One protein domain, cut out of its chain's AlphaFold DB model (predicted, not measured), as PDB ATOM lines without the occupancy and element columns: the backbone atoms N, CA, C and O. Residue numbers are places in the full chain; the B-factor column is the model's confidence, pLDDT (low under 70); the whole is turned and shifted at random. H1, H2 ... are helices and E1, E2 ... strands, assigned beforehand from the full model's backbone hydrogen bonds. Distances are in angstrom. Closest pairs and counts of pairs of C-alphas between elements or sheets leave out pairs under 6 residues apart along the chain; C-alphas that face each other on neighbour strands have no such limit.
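This is residues 4 to 92 of the 98 residues of an uncharacterized protein of Agrobacterium salinitolerans (UniProt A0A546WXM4). The domain is a twisted sheet of five strands with the long helix H2 slantwise over one face near the E2 edge, while the small helix H3 is on the opposite face and the short H1 stands beside the strands at the sheet's level. The three long strands E2, E3 and E4 make a meander, each the antiparallel neighbour of the one before, and the shorter E1 and E5 widen the sheet beyond E4. The printed part has 89 residues, with three named helices and five named strands in the order E1 H1 H2 E2 E3 E4 H3 E5. The sheet is mixed, in the order E2 E3 E4 E1 E5, and the class is mixed, helices and strands. The whole is compact, with a radius of gyration of the C-alphas of 13.0 A and spans of 36 by 26 by 23 A.

Start at E1, residues 4 to 8, an inner strand parallel to E4, residues 72 to 78; look for N 6 and O 74, 2.8 A apart. On its other side E1 is antiparallel to the edge strand E5, residues 89 to 91, with N 7 and O 90 2.9 A apart. H1, residues 9 to 13, stands at the sheet's level, its height 1.7 A. H2, residues 24 to 38, is apart from H1 and only just lies over E2 alone, residues 48 to 55, at a height of 7.5 A over the sheet; their closest C-alphas, of His 28 and Ser 51, are 6.2 A apart. On the local plane H2 runs slantwise to E2 at 55 degrees. E1, H1, H2 and E2 form a split strand-helix-strand unit, two strands running the same way with other strands between them, and its crossover is left-handed. E2 and E3, residues 58 to 66, are a hairpin, with N 53 and O 60 2.8 A apart; E3 and E4 are another, with N 61 and O 77 2.7 A apart. H3, residues 79 to 84, is on the face opposite to H2, 8.5 A over the sheet; its closest C-alphas to E3 are those of Gly 79 and Glu 59, 5.0 A apart. In H1, H2 and H3 every O i to N i+4 pair is within hydrogen-bond range.

Find C-alpha 4 at (-28.841, -28.637, 40.630), where E1 begins its 13.3 A. H2 begins at C-alpha 24, (-35.179, -40.636, 47.338), and runs 20.8 A to residue 38. E2 then covers 22.6 A, E3 26.2 A and E4 20.2 A. H1, H3 and E5 are short, at 6.0, 8.7 and 6.8 A; E5 ends at C-alpha 91, (-30.760, -25.334, 46.705).

The C-alphas farthest apart, of Asp 57 and Gly 69, are 37.1 A from each other. The printed part has no cut and no long link. The mean pLDDT of the printed part is 79.1; look for values under 70 at residues 15 to 19, 37 to 47 and 67 to 70.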
ATOM      1  N   GLU A   4     -28.380 -29.614  39.640       88.38
ATOM      2  CA  GLU A   4     -28.841 -28.637  40.630       88.38
ATOM      3  C   GLU A   4     -30.083 -29.213  41.324       88.38
ATOM      4  O   GLU A   4     -31.100 -29.466  40.670       88.38
ATOM      5  N   VAL A   5     -30.010 -29.440  42.638       89.62
ATOM      6  CA  VAL A   5     -31.126 -30.003  43.411       89.62
ATOM      7  C   VAL A   5     -31.796 -28.909  44.225       89.62
ATOM      8  O   VAL A   5     -31.153 -28.220  45.013       89.62
ATOM      9  N   PHE A   6     -33.105 -28.789  44.059       91.12
ATOM     10  CA  PHE A   6     -33.967 -27.821  44.710       91.12
ATOM     11  C   PHE A   6     -35.008 -28.555  45.555       91.12
ATOM     12  O   PHE A   6     -35.753 -29.391  45.043       91.12
ATOM     13  N   VAL A   7     -35.086 -28.241  46.845       90.19
ATOM     14  CA  VAL A   7     -36.040 -28.851  47.783       90.19
ATOM     15  C   VAL A   7     -36.982 -27.770  48.295       90.19
ATOM     16  O   VAL A   7     -36.532 -26.674  48.638       90.19
ATOM     17  N   SER A   8     -38.287 -28.044  48.308       91.25
ATOM     18  CA  SER A   8     -39.267 -27.078  48.797       91.25
ATOM     19  C   SER A   8     -39.225 -26.933  50.320       91.25
ATOM     20  O   SER A   8     -38.940 -27.886  51.053       91.25
ATOM     21  N   ALA A   9     -39.574 -25.745  50.818       86.44
ATOM     22  CA  ALA A   9     -39.728 -25.500  52.251       86.44
ATOM     23  C   ALA A   9     -40.768 -26.436  52.894       86.44
ATOM     24  O   ALA A   9     -40.580 -26.867  54.032       86.44
ATOM     25  N   GLY A  10     -41.829 -26.803  52.162       86.50
ATOM     26  CA  GLY A  10     -42.826 -27.766  52.622       86.50
ATOM     27  C   GLY A  10     -42.248 -29.159  52.866       86.50
ATOM     28  O   GLY A  10     -42.601 -29.783  53.859       86.50
ATOM     29  N   VAL A  11     -41.317 -29.635  52.030       85.88
ATOM     30  CA  VAL A  11     -40.643 -30.933  52.234       85.88
ATOM     31  C   VAL A  11     -39.728 -30.900  53.455       85.88
ATOM     32  O   VAL A  11     -39.721 -31.849  54.237       85.88
ATOM     33  N   ILE A  12     -38.988 -29.803  53.643       81.38
ATOM     34  CA  ILE A  12     -38.120 -29.616  54.815       81.38
ATOM     35  C   ILE A  12     -38.967 -29.567  56.093       81.38
ATOM     36  O   ILE A  12     -38.640 -30.230  57.071       81.38
ATOM     37  N   GLY A  13     -40.077 -28.824  56.076       78.31
ATOM     38  CA  GLY A  13     -40.990 -28.707  57.215       78.31
ATOM     39  C   GLY A  13     -41.836 -29.957  57.480       78.31
ATOM     40  O   GLY A  13     -42.301 -30.141  58.599       78.31
ATOM     41  N   ALA A  14     -42.036 -30.816  56.477       74.69
ATOM     42  CA  ALA A  14     -42.797 -32.058  56.612       74.69
ATOM     43  C   ALA A  14     -41.986 -33.217  57.211       74.69
ATOM     44  O   ALA A  14     -42.576 -34.258  57.505       74.69
ATOM     45  N   SER A  15     -40.662 -33.090  57.373       62.19
ATOM     46  CA  SER A  15     -39.823 -34.223  57.765       62.19
ATOM     47  C   SER A  15     -38.988 -33.982  59.022       62.19
ATOM     48  O   SER A  15     -37.932 -33.358  58.977       62.19
ATOM     49  N   ASP A  16     -39.394 -34.639  60.111       61.94
ATOM     50  CA  ASP A  16     -38.525 -34.960  61.256       61.94
ATOM     51  C   ASP A  16     -37.595 -36.163  60.955       61.94
ATOM     52  O   ASP A  16     -36.770 -36.550  61.782       61.94
ATOM     53  N   ASN A  17     -37.732 -36.798  59.780       62.31
ATOM     54  CA  ASN A  17     -37.063 -38.046  59.411       62.31
ATOM     55  C   ASN A  17     -36.315 -37.920  58.072       62.31
ATOM     56  O   ASN A  17     -36.760 -38.361  57.008       62.31
ATOM     57  N   ILE A  18     -35.136 -37.305  58.151       63.34
ATOM     58  CA  ILE A  18     -34.238 -37.012  57.023       63.34
ATOM     59  C   ILE A  18     -33.764 -38.287  56.298       63.34
ATOM     60  O   ILE A  18     -33.477 -38.236  55.105       63.34
ATOM     61  N   GLY A  19     -33.754 -39.450  56.961       69.75
ATOM     62  CA  GLY A  19     -33.208 -40.695  56.402       69.75
ATOM     63  C   GLY A  19     -33.920 -41.220  55.148       69.75
ATOM     64  O   GLY A  19     -33.331 -41.973  54.377       69.75
ATOM     65  N   PHE A  20     -35.172 -40.821  54.890       71.81
ATOM     66  CA  PHE A  20     -35.833 -41.155  53.621       71.81
ATOM     67  C   PHE A  20     -35.380 -40.255  52.464       71.81
ATOM     68  O   PHE A  20     -35.312 -40.719  51.327       71.81
ATOM     69  N   LEU A  21     -35.032 -38.988  52.728       75.81
ATOM     70  CA  LEU A  21     -34.506 -38.099  51.687       75.81
ATOM     71  C   LEU A  21     -33.236 -38.702  51.072       75.81
ATOM     72  O   LEU A  21     -33.077 -38.657  49.859       75.81
ATOM     73  N   GLU A  22     -32.410 -39.382  51.869       81.38
ATOM     74  CA  GLU A  22     -31.226 -40.112  51.392       81.38
ATOM     75  C   GLU A  22     -31.559 -41.261  50.420       81.38
ATOM     76  O   GLU A  22     -30.755 -41.591  49.549       81.38
ATOM     77  N   GLN A  23     -32.749 -41.862  50.529       83.38
ATOM     78  CA  GLN A  23     -33.197 -42.967  49.669       83.38
ATOM     79  C   GLN A  23     -33.911 -42.481  48.402       83.38
ATOM     80  O   GLN A  23     -33.988 -43.216  47.411       83.38
ATOM     81  N   LEU A  24     -34.408 -41.242  48.420       86.81
ATOM     82  CA  LEU A  24     -35.179 -40.636  47.338       86.81
ATOM     83  C   LEU A  24     -34.450 -40.677  45.977       86.81
ATOM     84  O   LEU A  24     -35.096 -41.051  44.995       86.81
ATOM     85  N   PRO A  25     -33.127 -40.409  45.880       87.94
ATOM     86  CA  PRO A  25     -32.388 -40.565  44.629       87.94
ATOM     87  C   PRO A  25     -32.451 -41.972  44.031       87.94
ATOM     88  O   PRO A  25     -32.710 -42.131  42.838       87.94
ATOM     89  N   SER A  26     -32.256 -43.002  44.860       87.44
ATOM     90  CA  SER A  26     -32.271 -44.394  44.403       87.44
ATOM     91  C   SER A  26     -33.670 -44.815  43.955       87.44
ATOM     92  O   SER A  26     -33.815 -45.444  42.907       87.44
ATOM     93  N   ALA A  27     -34.705 -44.462  44.722       86.25
ATOM     94  CA  ALA A  27     -36.092 -44.770  44.372       86.25
ATOM     95  C   ALA A  27     -36.505 -44.087  43.055       86.25
ATOM     96  O   ALA A  27     -37.102 -44.716  42.179       86.25
ATOM     97  N   HIS A  28     -36.118 -42.820  42.880       86.81
ATOM     98  CA  HIS A  28     -36.347 -42.063  41.653       86.81
ATOM     99  C   HIS A  28     -35.674 -42.711  40.434       86.81
ATOM    100  O   HIS A  28     -36.328 -42.930  39.412       86.81
ATOM    101  N   ALA A  29     -34.396 -43.088  40.553       86.56
ATOM    102  CA  ALA A  29     -33.654 -43.740  39.475       86.56
ATOM    103  C   ALA A  29     -34.255 -45.103  39.089       86.56
ATOM    104  O   ALA A  29     -34.379 -45.409  37.904       86.56
ATOM    105  N   GLN A  30     -34.686 -45.904  40.070       85.00
ATOM    106  CA  GLN A  30     -35.335 -47.193  39.809       85.00
ATOM    107  C   GLN A  30     -36.642 -47.035  39.029       85.00
ATOM    108  O   GLN A  30     -36.868 -47.780  38.071       85.00
ATOM    109  N   GLN A  31     -37.480 -46.060  39.398       84.69
ATOM    110  CA  GLN A  31     -38.712 -45.776  38.665       84.69
ATOM    111  C   GLN A  31     -38.409 -45.283  37.247       84.69
ATOM    112  O   GLN A  31     -38.973 -45.802  36.287       84.69
ATOM    113  N   ARG A  32     -37.443 -44.372  37.090       83.00
ATOM    114  CA  ARG A  32     -36.977 -43.886  35.782       83.00
ATOM    115  C   ARG A  32     -36.529 -45.019  34.864       83.00
ATOM    116  O   ARG A  32     -36.920 -45.078  33.697       83.00
ATOM    117  N   ASP A  33     -35.729 -45.943  35.389       82.12
ATOM    118  CA  ASP A  33     -35.236 -47.095  34.637       82.12
ATOM    119  C   ASP A  33     -36.340 -48.113  34.334       82.12
ATOM    120  O   ASP A  33     -36.286 -48.794  33.305       82.12
ATOM    121  N   GLY A  34     -37.323 -48.253  35.225       79.56
ATOM    122  CA  GLY A  34     -38.530 -49.047  35.007       79.56
ATOM    123  C   GLY A  34     -39.375 -48.483  33.864       79.56
ATOM    124  O   GLY A  34     -39.660 -49.194  32.898       79.56
ATOM    125  N   ASP A  35     -39.674 -47.186  33.908       74.69
ATOM    126  CA  ASP A  35     -40.494 -46.482  32.915       74.69
ATOM    127  C   ASP A  35     -39.819 -46.469  31.537       74.69
ATOM    128  O   ASP A  35     -40.456 -46.720  30.504       74.69
ATOM    129  N   ARG A  36     -38.489 -46.289  31.505       70.62
ATOM    130  CA  ARG A  36     -37.685 -46.393  30.278       70.62
ATOM    131  C   ARG A  36     -37.764 -47.786  29.653       70.62
ATOM    132  O   ARG A  36     -37.765 -47.901  28.426       70.62
ATOM    133  N   ARG A  37     -37.830 -48.838  30.474       66.38
ATOM    134  CA  ARG A  37     -37.960 -50.233  30.023       66.38
ATOM    135  C   ARG A  37     -39.401 -50.603  29.639       66.38
ATOM    136  O   ARG A  37     -39.582 -51.440  28.758       66.38
ATOM    137  N   GLY A  38     -40.409 -49.966  30.240       58.44
ATOM    138  CA  GLY A  38     -41.827 -50.341  30.140       58.44
ATOM    139  C   GLY A  38     -42.665 -49.697  29.021       58.44
ATOM    140  O   GLY A  38     -43.812 -50.091  28.840       58.44
ATOM    141  N   ARG A  39     -42.149 -48.729  28.246       52.16
ATOM    142  CA  ARG A  39     -42.910 -47.954  27.225       52.16
ATOM    143  C   ARG A  39     -44.175 -47.226  27.730       52.16
ATOM    144  O   ARG A  39     -44.954 -46.760  26.902       52.16
ATOM    145  N   GLN A  40     -44.382 -47.054  29.031       51.34
ATOM    146  CA  GLN A  40     -45.340 -46.071  29.543       51.34
ATOM    147  C   GLN A  40     -44.546 -44.886  30.069       51.34
ATOM    148  O   GLN A  40     -44.220 -44.799  31.242       51.34
ATOM    149  N   MET A  41     -44.191 -43.973  29.162       50.16
ATOM    150  CA  MET A  41     -43.858 -42.618  29.590       50.16
ATOM    151  C   MET A  41     -45.157 -41.975  30.063       50.16
ATOM    152  O   MET A  41     -45.887 -41.403  29.253       50.16
ATOM    153  N   THR A  42     -45.464 -42.115  31.350       49.72
ATOM    154  CA  THR A  42     -46.443 -41.270  32.030       49.72
ATOM    155  C   THR A  42     -45.940 -39.831  31.909       49.72
ATOM    156  O   THR A  42     -44.941 -39.449  32.505       49.72
ATOM    157  N   ASP A  43     -46.584 -39.092  31.007       45.94
ATOM    158  CA  ASP A  43     -46.351 -37.700  30.628       45.94
ATOM    159  C   ASP A  43     -44.925 -37.311  30.202       45.94
ATOM    160  O   ASP A  43     -44.165 -36.658  30.915       45.94
ATOM    161  N   ARG A  44     -44.636 -37.544  28.910       48.75
ATOM    162  CA  ARG A  44     -43.741 -36.662  28.141       48.75
ATOM    163  C   ARG A  44     -44.290 -35.230  28.164       48.75
ATOM    164  O   ARG A  44     -44.963 -34.801  27.229       48.75
ATOM    165  N   ARG A  45     -43.919 -34.438  29.167       49.69
ATOM    166  CA  ARG A  45     -43.684 -33.008  28.939       49.69
ATOM    167  C   ARG A  45     -42.241 -32.906  28.472       49.69
ATOM    168  O   ARG A  45     -41.337 -33.290  29.204       49.69
ATOM    169  N   MET A  46     -42.041 -32.523  27.209       52.19
ATOM    170  CA  MET A  46     -40.722 -32.429  26.577       52.19
ATOM    171  C   MET A  46     -39.689 -31.822  27.538       52.19
ATOM    172  O   MET A  46     -39.764 -30.635  27.838       52.19
ATOM    173  N   GLY A  47     -38.756 -32.647  28.021       67.00
ATOM    174  CA  GLY A  47     -37.659 -32.211  28.884       67.00
ATOM    175  C   GLY A  47     -37.801 -32.506  30.378       67.00
ATOM    176  O   GLY A  47     -36.948 -32.032  31.113       67.00
ATOM    177  N   ALA A  48     -38.794 -33.269  30.858       78.00
ATOM    178  CA  ALA A  48     -38.831 -33.661  32.274       78.00
ATOM    179  C   ALA A  48     -39.319 -35.098  32.538       78.00
ATOM    180  O   ALA A  48     -40.267 -35.559  31.904       78.00
ATOM    181  N   PHE A  49     -38.686 -35.778  33.496       83.38
ATOM    182  CA  PHE A  49     -39.136 -37.018  34.131       83.38
ATOM    183  C   PHE A  49     -39.728 -36.705  35.514       83.38
ATOM    184  O   PHE A  49     -39.276 -35.793  36.202       83.38
ATOM    185  N   VAL A  50     -40.770 -37.428  35.920       84.69
ATOM    186  CA  VAL A  50     -41.470 -37.187  37.186       84.69
ATOM    187  C   VAL A  50     -41.685 -38.511  37.902       84.69
ATOM    188  O   VAL A  50     -42.146 -39.471  37.296       84.69
ATOM    189  N   SER A  51     -41.425 -38.535  39.206       87.06
ATOM    190  CA  SER A  51     -41.791 -39.647  40.086       87.06
ATOM    191  C   SER A  51     -42.519 -39.145  41.326       87.06
ATOM    192  O   SER A  51     -42.273 -38.021  41.772       87.06
ATOM    193  N   GLU A  52     -43.324 -40.004  41.934       89.50
ATOM    194  CA  GLU A  52     -44.120 -39.691  43.119       89.50
ATOM    195  C   GLU A  52     -43.844 -40.755  44.188       89.50
ATOM    196  O   GLU A  52     -43.827 -41.948  43.894       89.50
ATOM    197  N   HIS A  53     -43.590 -40.322  45.421       86.69
ATOM    198  CA  HIS A  53     -43.168 -41.152  46.550       86.69
ATOM    199  C   HIS A  53     -43.973 -40.772  47.789       86.69
ATOM    200  O   HIS A  53     -44.311 -39.607  47.970       86.69
ATOM    201  N   LYS A  54     -44.258 -41.721  48.683       84.50
ATOM    202  CA  LYS A  54     -45.004 -41.453  49.922       84.50
ATOM    203  C   LYS A  54     -44.095 -41.567  51.149       84.50
ATOM    204  O   LYS A  54     -43.419 -42.580  51.308       84.50
ATOM    205  N   ILE A  55     -44.113 -40.560  52.024       75.56
ATOM    206  CA  ILE A  55     -43.411 -40.522  53.320       75.56
ATOM    207  C   ILE A  55     -44.435 -40.314  54.429       75.56
ATOM    208  O   ILE A  55     -44.983 -39.222  54.576       75.56
ATOM    209  N   GLY A  56     -44.690 -41.350  55.231       78.81
ATOM    210  CA  GLY A  56     -45.787 -41.307  56.198       78.81
ATOM    211  C   GLY A  56     -47.095 -40.970  55.479       78.81
ATOM    212  O   GLY A  56     -47.486 -41.680  54.552       78.81
ATOM    213  N   ASP A  57     -47.711 -39.851  55.850       81.88
ATOM    214  CA  ASP A  57     -48.927 -39.331  55.213       81.88
ATOM    215  C   ASP A  57     -48.665 -38.247  54.152       81.88
ATOM    216  O   ASP A  57     -49.604 -37.727  53.552       81.88
ATOM    217  N   THR A  58     -47.399 -37.914  53.890       82.88
ATOM    218  CA  THR A  58     -47.006 -36.871  52.936       82.88
ATOM    219  C   THR A  58     -46.605 -37.476  51.595       82.88
ATOM    220  O   THR A  58     -45.703 -38.308  51.512       82.88
ATOM    221  N   GLU A  59     -47.241 -37.025  50.520       89.38
ATOM    222  CA  GLU A  59     -46.805 -37.314  49.152       89.38
ATOM    223  C   GLU A  59     -45.686 -36.356  48.738       89.38
ATOM    224  O   GLU A  59     -45.776 -35.147  48.957       89.38
ATOM    225  N   ILE A  60     -44.641 -36.898  48.124       89.38
ATOM    226  CA  ILE A  60     -43.450 -36.209  47.635       89.38
ATOM    227  C   ILE A  60     -43.340 -36.445  46.138       89.38
ATOM    228  O   ILE A  60     -43.358 -37.575  45.664       89.38
ATOM    229  N   HIS A  61     -43.168 -35.374  45.385       91.50
ATOM    230  CA  HIS A  61     -42.986 -35.403  43.948       91.50
ATOM    231  C   HIS A  61     -41.573 -34.948  43.627       91.50
ATOM    232  O   HIS A  61     -41.110 -33.912  44.107       91.50
ATOM    233  N   VAL A  62     -40.910 -35.721  42.776       89.88
ATOM    234  CA  VAL A  62     -39.608 -35.383  42.215       89.88
ATOM    235  C   VAL A  62     -39.802 -35.115  40.736       89.88
ATOM    236  O   VAL A  62     -40.297 -35.978  40.010       89.88
ATOM    237  N   ARG A  63     -39.427 -33.918  40.295       89.50
ATOM    238  CA  ARG A  63     -39.398 -33.522  38.888       89.50
ATOM    239  C   ARG A  63     -37.953 -33.326  38.473       89.50
ATOM    240  O   ARG A  63     -37.282 -32.430  38.969       89.50
ATOM    241  N   GLU A  64     -37.506 -34.149  37.551       88.12
ATOM    242  CA  GLU A  64     -36.181 -34.119  36.957       88.12
ATOM    243  C   GLU A  64     -36.274 -33.488  35.568       88.12
ATOM    244  O   GLU A  64     -36.912 -34.038  34.679       88.12
ATOM    245  N   GLU A  65     -35.661 -32.327  35.368       87.38
ATOM    246  CA  GLU A  65     -35.660 -31.598  34.104       87.38
ATOM    247  C   GLU A  65     -34.318 -31.730  33.376       87.38
ATOM    248  O   GLU A  65     -33.258 -31.417  33.923       87.38
ATOM    249  N   TYR A  66     -34.381 -32.117  32.102       77.69
ATOM    250  CA  TYR A  66     -33.272 -32.172  31.160       77.69
ATOM    251  C   TYR A  66     -33.417 -31.032  30.144       77.69
ATOM    252  O   TYR A  66     -34.272 -31.083  29.255       77.69
ATOM    253  N   SER A  67     -32.583 -29.996  30.256       63.84
ATOM    254  CA  SER A  67     -32.573 -28.886  29.294       63.84
ATOM    255  C   SER A  67     -31.532 -29.098  28.189       63.84
ATOM    256  O   SER A  67     -30.427 -29.576  28.443       63.84
ATOM    257  N   LEU A  68     -31.844 -28.658  26.964       56.28
ATOM    258  CA  LEU A  68     -30.852 -28.439  25.903       56.28
ATOM    259  C   LEU A  68     -29.974 -27.239  26.306       56.28
ATOM    260  O   LEU A  68     -30.361 -26.092  26.104       56.28
ATOM    261  N   GLY A  69     -28.837 -27.501  26.952       60.38
ATOM    262  CA  GLY A  69     -27.934 -26.464  27.478       60.38
ATOM    263  C   GLY A  69     -27.240 -26.850  28.785       60.38
ATOM    264  O   GLY A  69     -27.032 -25.992  29.636       60.38
ATOM    265  N   ASP A  70     -26.956 -28.144  28.967       65.88
ATOM    266  CA  ASP A  70     -26.210 -28.744  30.085       65.88
ATOM    267  C   ASP A  70     -26.779 -28.566  31.500       65.88
ATOM    268  O   ASP A  70     -26.156 -28.996  32.472       65.88
ATOM    269  N   ARG A  71     -27.981 -27.996  31.642       74.50
ATOM    270  CA  ARG A  71     -28.652 -27.851  32.940       74.50
ATOM    271  C   ARG A  71     -29.555 -29.043  33.216       74.50
ATOM    272  O   ARG A  71     -30.534 -29.279  32.504       74.50
ATOM    273  N   HIS A  72     -29.208 -29.764  34.275       84.44
ATOM    274  CA  HIS A  72     -29.968 -30.871  34.834       84.44
ATOM    275  C   HIS A  72     -30.482 -30.434  36.203       84.44
ATOM    276  O   HIS A  72     -29.688 -30.161  37.100       84.44
ATOM    277  N   ARG A  73     -31.801 -30.277  36.338       88.31
ATOM    278  CA  ARG A  73     -32.418 -29.719  37.548       88.31
ATOM    279  C   ARG A  73     -33.389 -30.686  38.161       88.31
ATOM    280  O   ARG A  73     -34.145 -31.333  37.446       88.31
ATOM    281  N   ILE A  74     -33.393 -30.750  39.480       90.06
ATOM    282  CA  ILE A  74     -34.230 -31.684  40.215       90.06
ATOM    283  C   ILE A  74     -34.994 -30.905  41.262       90.06
ATOM    284  O   ILE A  74     -34.395 -30.281  42.128       90.06
ATOM    285  N   TYR A  75     -36.315 -30.955  41.180       91.25
ATOM    286  CA  TYR A  75     -37.208 -30.295  42.118       91.25
ATOM    287  C   TYR A  75     -37.901 -31.350  42.965       91.25
ATOM    288  O   TYR A  75     -38.599 -32.212  42.431       91.25
ATOM    289  N   VAL A  76     -37.728 -31.262  44.278       91.44
ATOM    290  CA  VAL A  76     -38.393 -32.102  45.272       91.44
ATOM    291  C   VAL A  76     -39.413 -31.242  46.004       91.44
ATOM    292  O   VAL A  76     -39.051 -30.248  46.629       91.44
ATOM    293  N   MET A  77     -40.690 -31.598  45.912       92.75
ATOM    294  CA  MET A  77     -41.793 -30.848  46.523       92.75
ATOM    295  C   MET A  77     -42.863 -31.793  47.059       92.75
ATOM    296  O   MET A  77     -42.944 -32.939  46.628       92.75
ATOM    297  N   THR A  78     -43.719 -31.333  47.963       90.75
ATOM    298  CA  THR A  78     -44.882 -32.125  48.383       90.75
ATOM    299  C   THR A  78     -45.947 -32.174  47.280       90.75
ATOM    300  O   THR A  78     -46.020 -31.291  46.418       90.75
ATOM    301  N   GLY A  79     -46.837 -33.167  47.318       87.38
ATOM    302  CA  GLY A  79     -47.951 -33.268  46.365       87.38
ATOM    303  C   GLY A  79     -48.909 -32.094  46.447       87.38
ATOM    304  O   GLY A  79     -49.355 -31.566  45.427       87.38
ATOM    305  N   SER A  80     -49.130 -31.588  47.659       87.75
ATOM    306  CA  SER A  80     -49.936 -30.388  47.875       87.75
ATOM    307  C   SER A  80     -49.350 -29.144  47.193       87.75
ATOM    308  O   SER A  80     -50.098 -28.342  46.627       87.75
ATOM    309  N   GLU A  81     -48.023 -28.993  47.199       91.31
ATOM    310  CA  GLU A  81     -47.330 -27.868  46.567       91.31
ATOM    311  C   GLU A  81     -47.330 -27.996  45.045       91.31
ATOM    312  O   GLU A  81     -47.579 -27.005  44.358       91.31
ATOM    313  N   ARG A  82     -47.140 -29.214  44.520       86.56
ATOM    314  CA  ARG A  82     -47.250 -29.505  43.085       86.56
ATOM    315  C   ARG A  82     -48.621 -29.119  42.536       86.56
ATOM    316  O   ARG A  82     -48.696 -28.470  41.499       86.56
ATOM    317  N   VAL A  83     -49.701 -29.523  43.209       85.94
ATOM    318  CA  VAL A  83     -51.078 -29.238  42.756       85.94
ATOM    319  C   VAL A  83     -51.362 -27.737  42.739       85.94
ATOM    320  O   VAL A  83     -52.107 -27.255  41.888       85.94
ATOM    321  N   ARG A  84     -50.776 -26.991  43.679       86.88
ATOM    322  CA  ARG A  84     -50.976 -25.544  43.805       86.88
ATOM    323  C   ARG A  84     -50.018 -24.712  42.958       86.88
ATOM    324  O   ARG A  84     -50.282 -23.522  42.820       86.88
ATOM    325  N   ASP A  85     -48.948 -25.312  42.436       83.38
ATOM    326  CA  ASP A  85     -47.849 -24.644  41.726       83.38
ATOM    327  C   ASP A  85     -47.256 -23.467  42.533       83.38
ATOM    328  O   ASP A  85     -47.111 -22.348  42.051       83.38
ATOM    329  N   ARG A  86     -47.002 -23.703  43.831       82.38
ATOM    330  CA  ARG A  86     -46.561 -22.680  44.809       82.38
ATOM    331  C   ARG A  86     -45.408 -23.140  45.705       82.38
ATOM    332  O   ARG A  86     -45.338 -22.752  46.865       82.38
ATOM    333  N   ALA A  87     -44.550 -24.021  45.209       88.12
ATOM    334  CA  ALA A  87     -43.397 -24.472  45.980       88.12
ATOM    335  C   ALA A  87     -42.334 -23.362  46.070       88.12
ATOM    336  O   ALA A  87     -41.870 -22.866  45.042       88.12
ATOM    337  N   ASP A  88     -41.917 -23.028  47.291       90.44
ATOM    338  CA  ASP A  88     -40.743 -22.190  47.546       90.44
ATOM    339  C   ASP A  88     -39.511 -23.089  47.677       90.44
ATOM    340  O   ASP A  88     -39.440 -23.906  48.594       90.44
ATOM    341  N   PHE A  89     -38.551 -22.954  46.762       90.44
ATOM    342  CA  PHE A  89     -37.386 -23.836  46.676       90.44
ATOM    343  C   PHE A  89     -36.120 -23.232  47.282       90.44
ATOM    344  O   PHE A  89     -35.825 -22.054  47.092       90.44
ATOM    345  N   THR A  90     -35.313 -24.089  47.910       89.56
ATOM    346  CA  THR A  90     -33.909 -23.815  48.241       89.56
ATOM    347  C   THR A  90     -32.998 -24.828  47.558       89.56
ATOM    348  O   THR A  90     -33.372 -25.990  47.394       89.56
ATOM    349  N   GLU A  91     -31.795 -24.407  47.171       88.81
ATOM    350  CA  GLU A  91     -30.760 -25.334  46.705       88.81
ATOM    351  C   GLU A  91     -30.337 -26.268  47.851       88.81
ATOM    352  O   GLU A  91     -30.189 -25.834  48.998       88.81
ATOM    353  N   PHE A  92     -30.176 -27.558  47.553       82.44
ATOM    354  CA  PHE A  92     -29.895 -28.594  48.541       82.44
ATOM    355  C   PHE A  92     -28.900 -29.632  48.006       82.44
ATOM    356  O   PHE A  92     -29.270 -30.652  47.429       82.44
TER     357      PHE A  92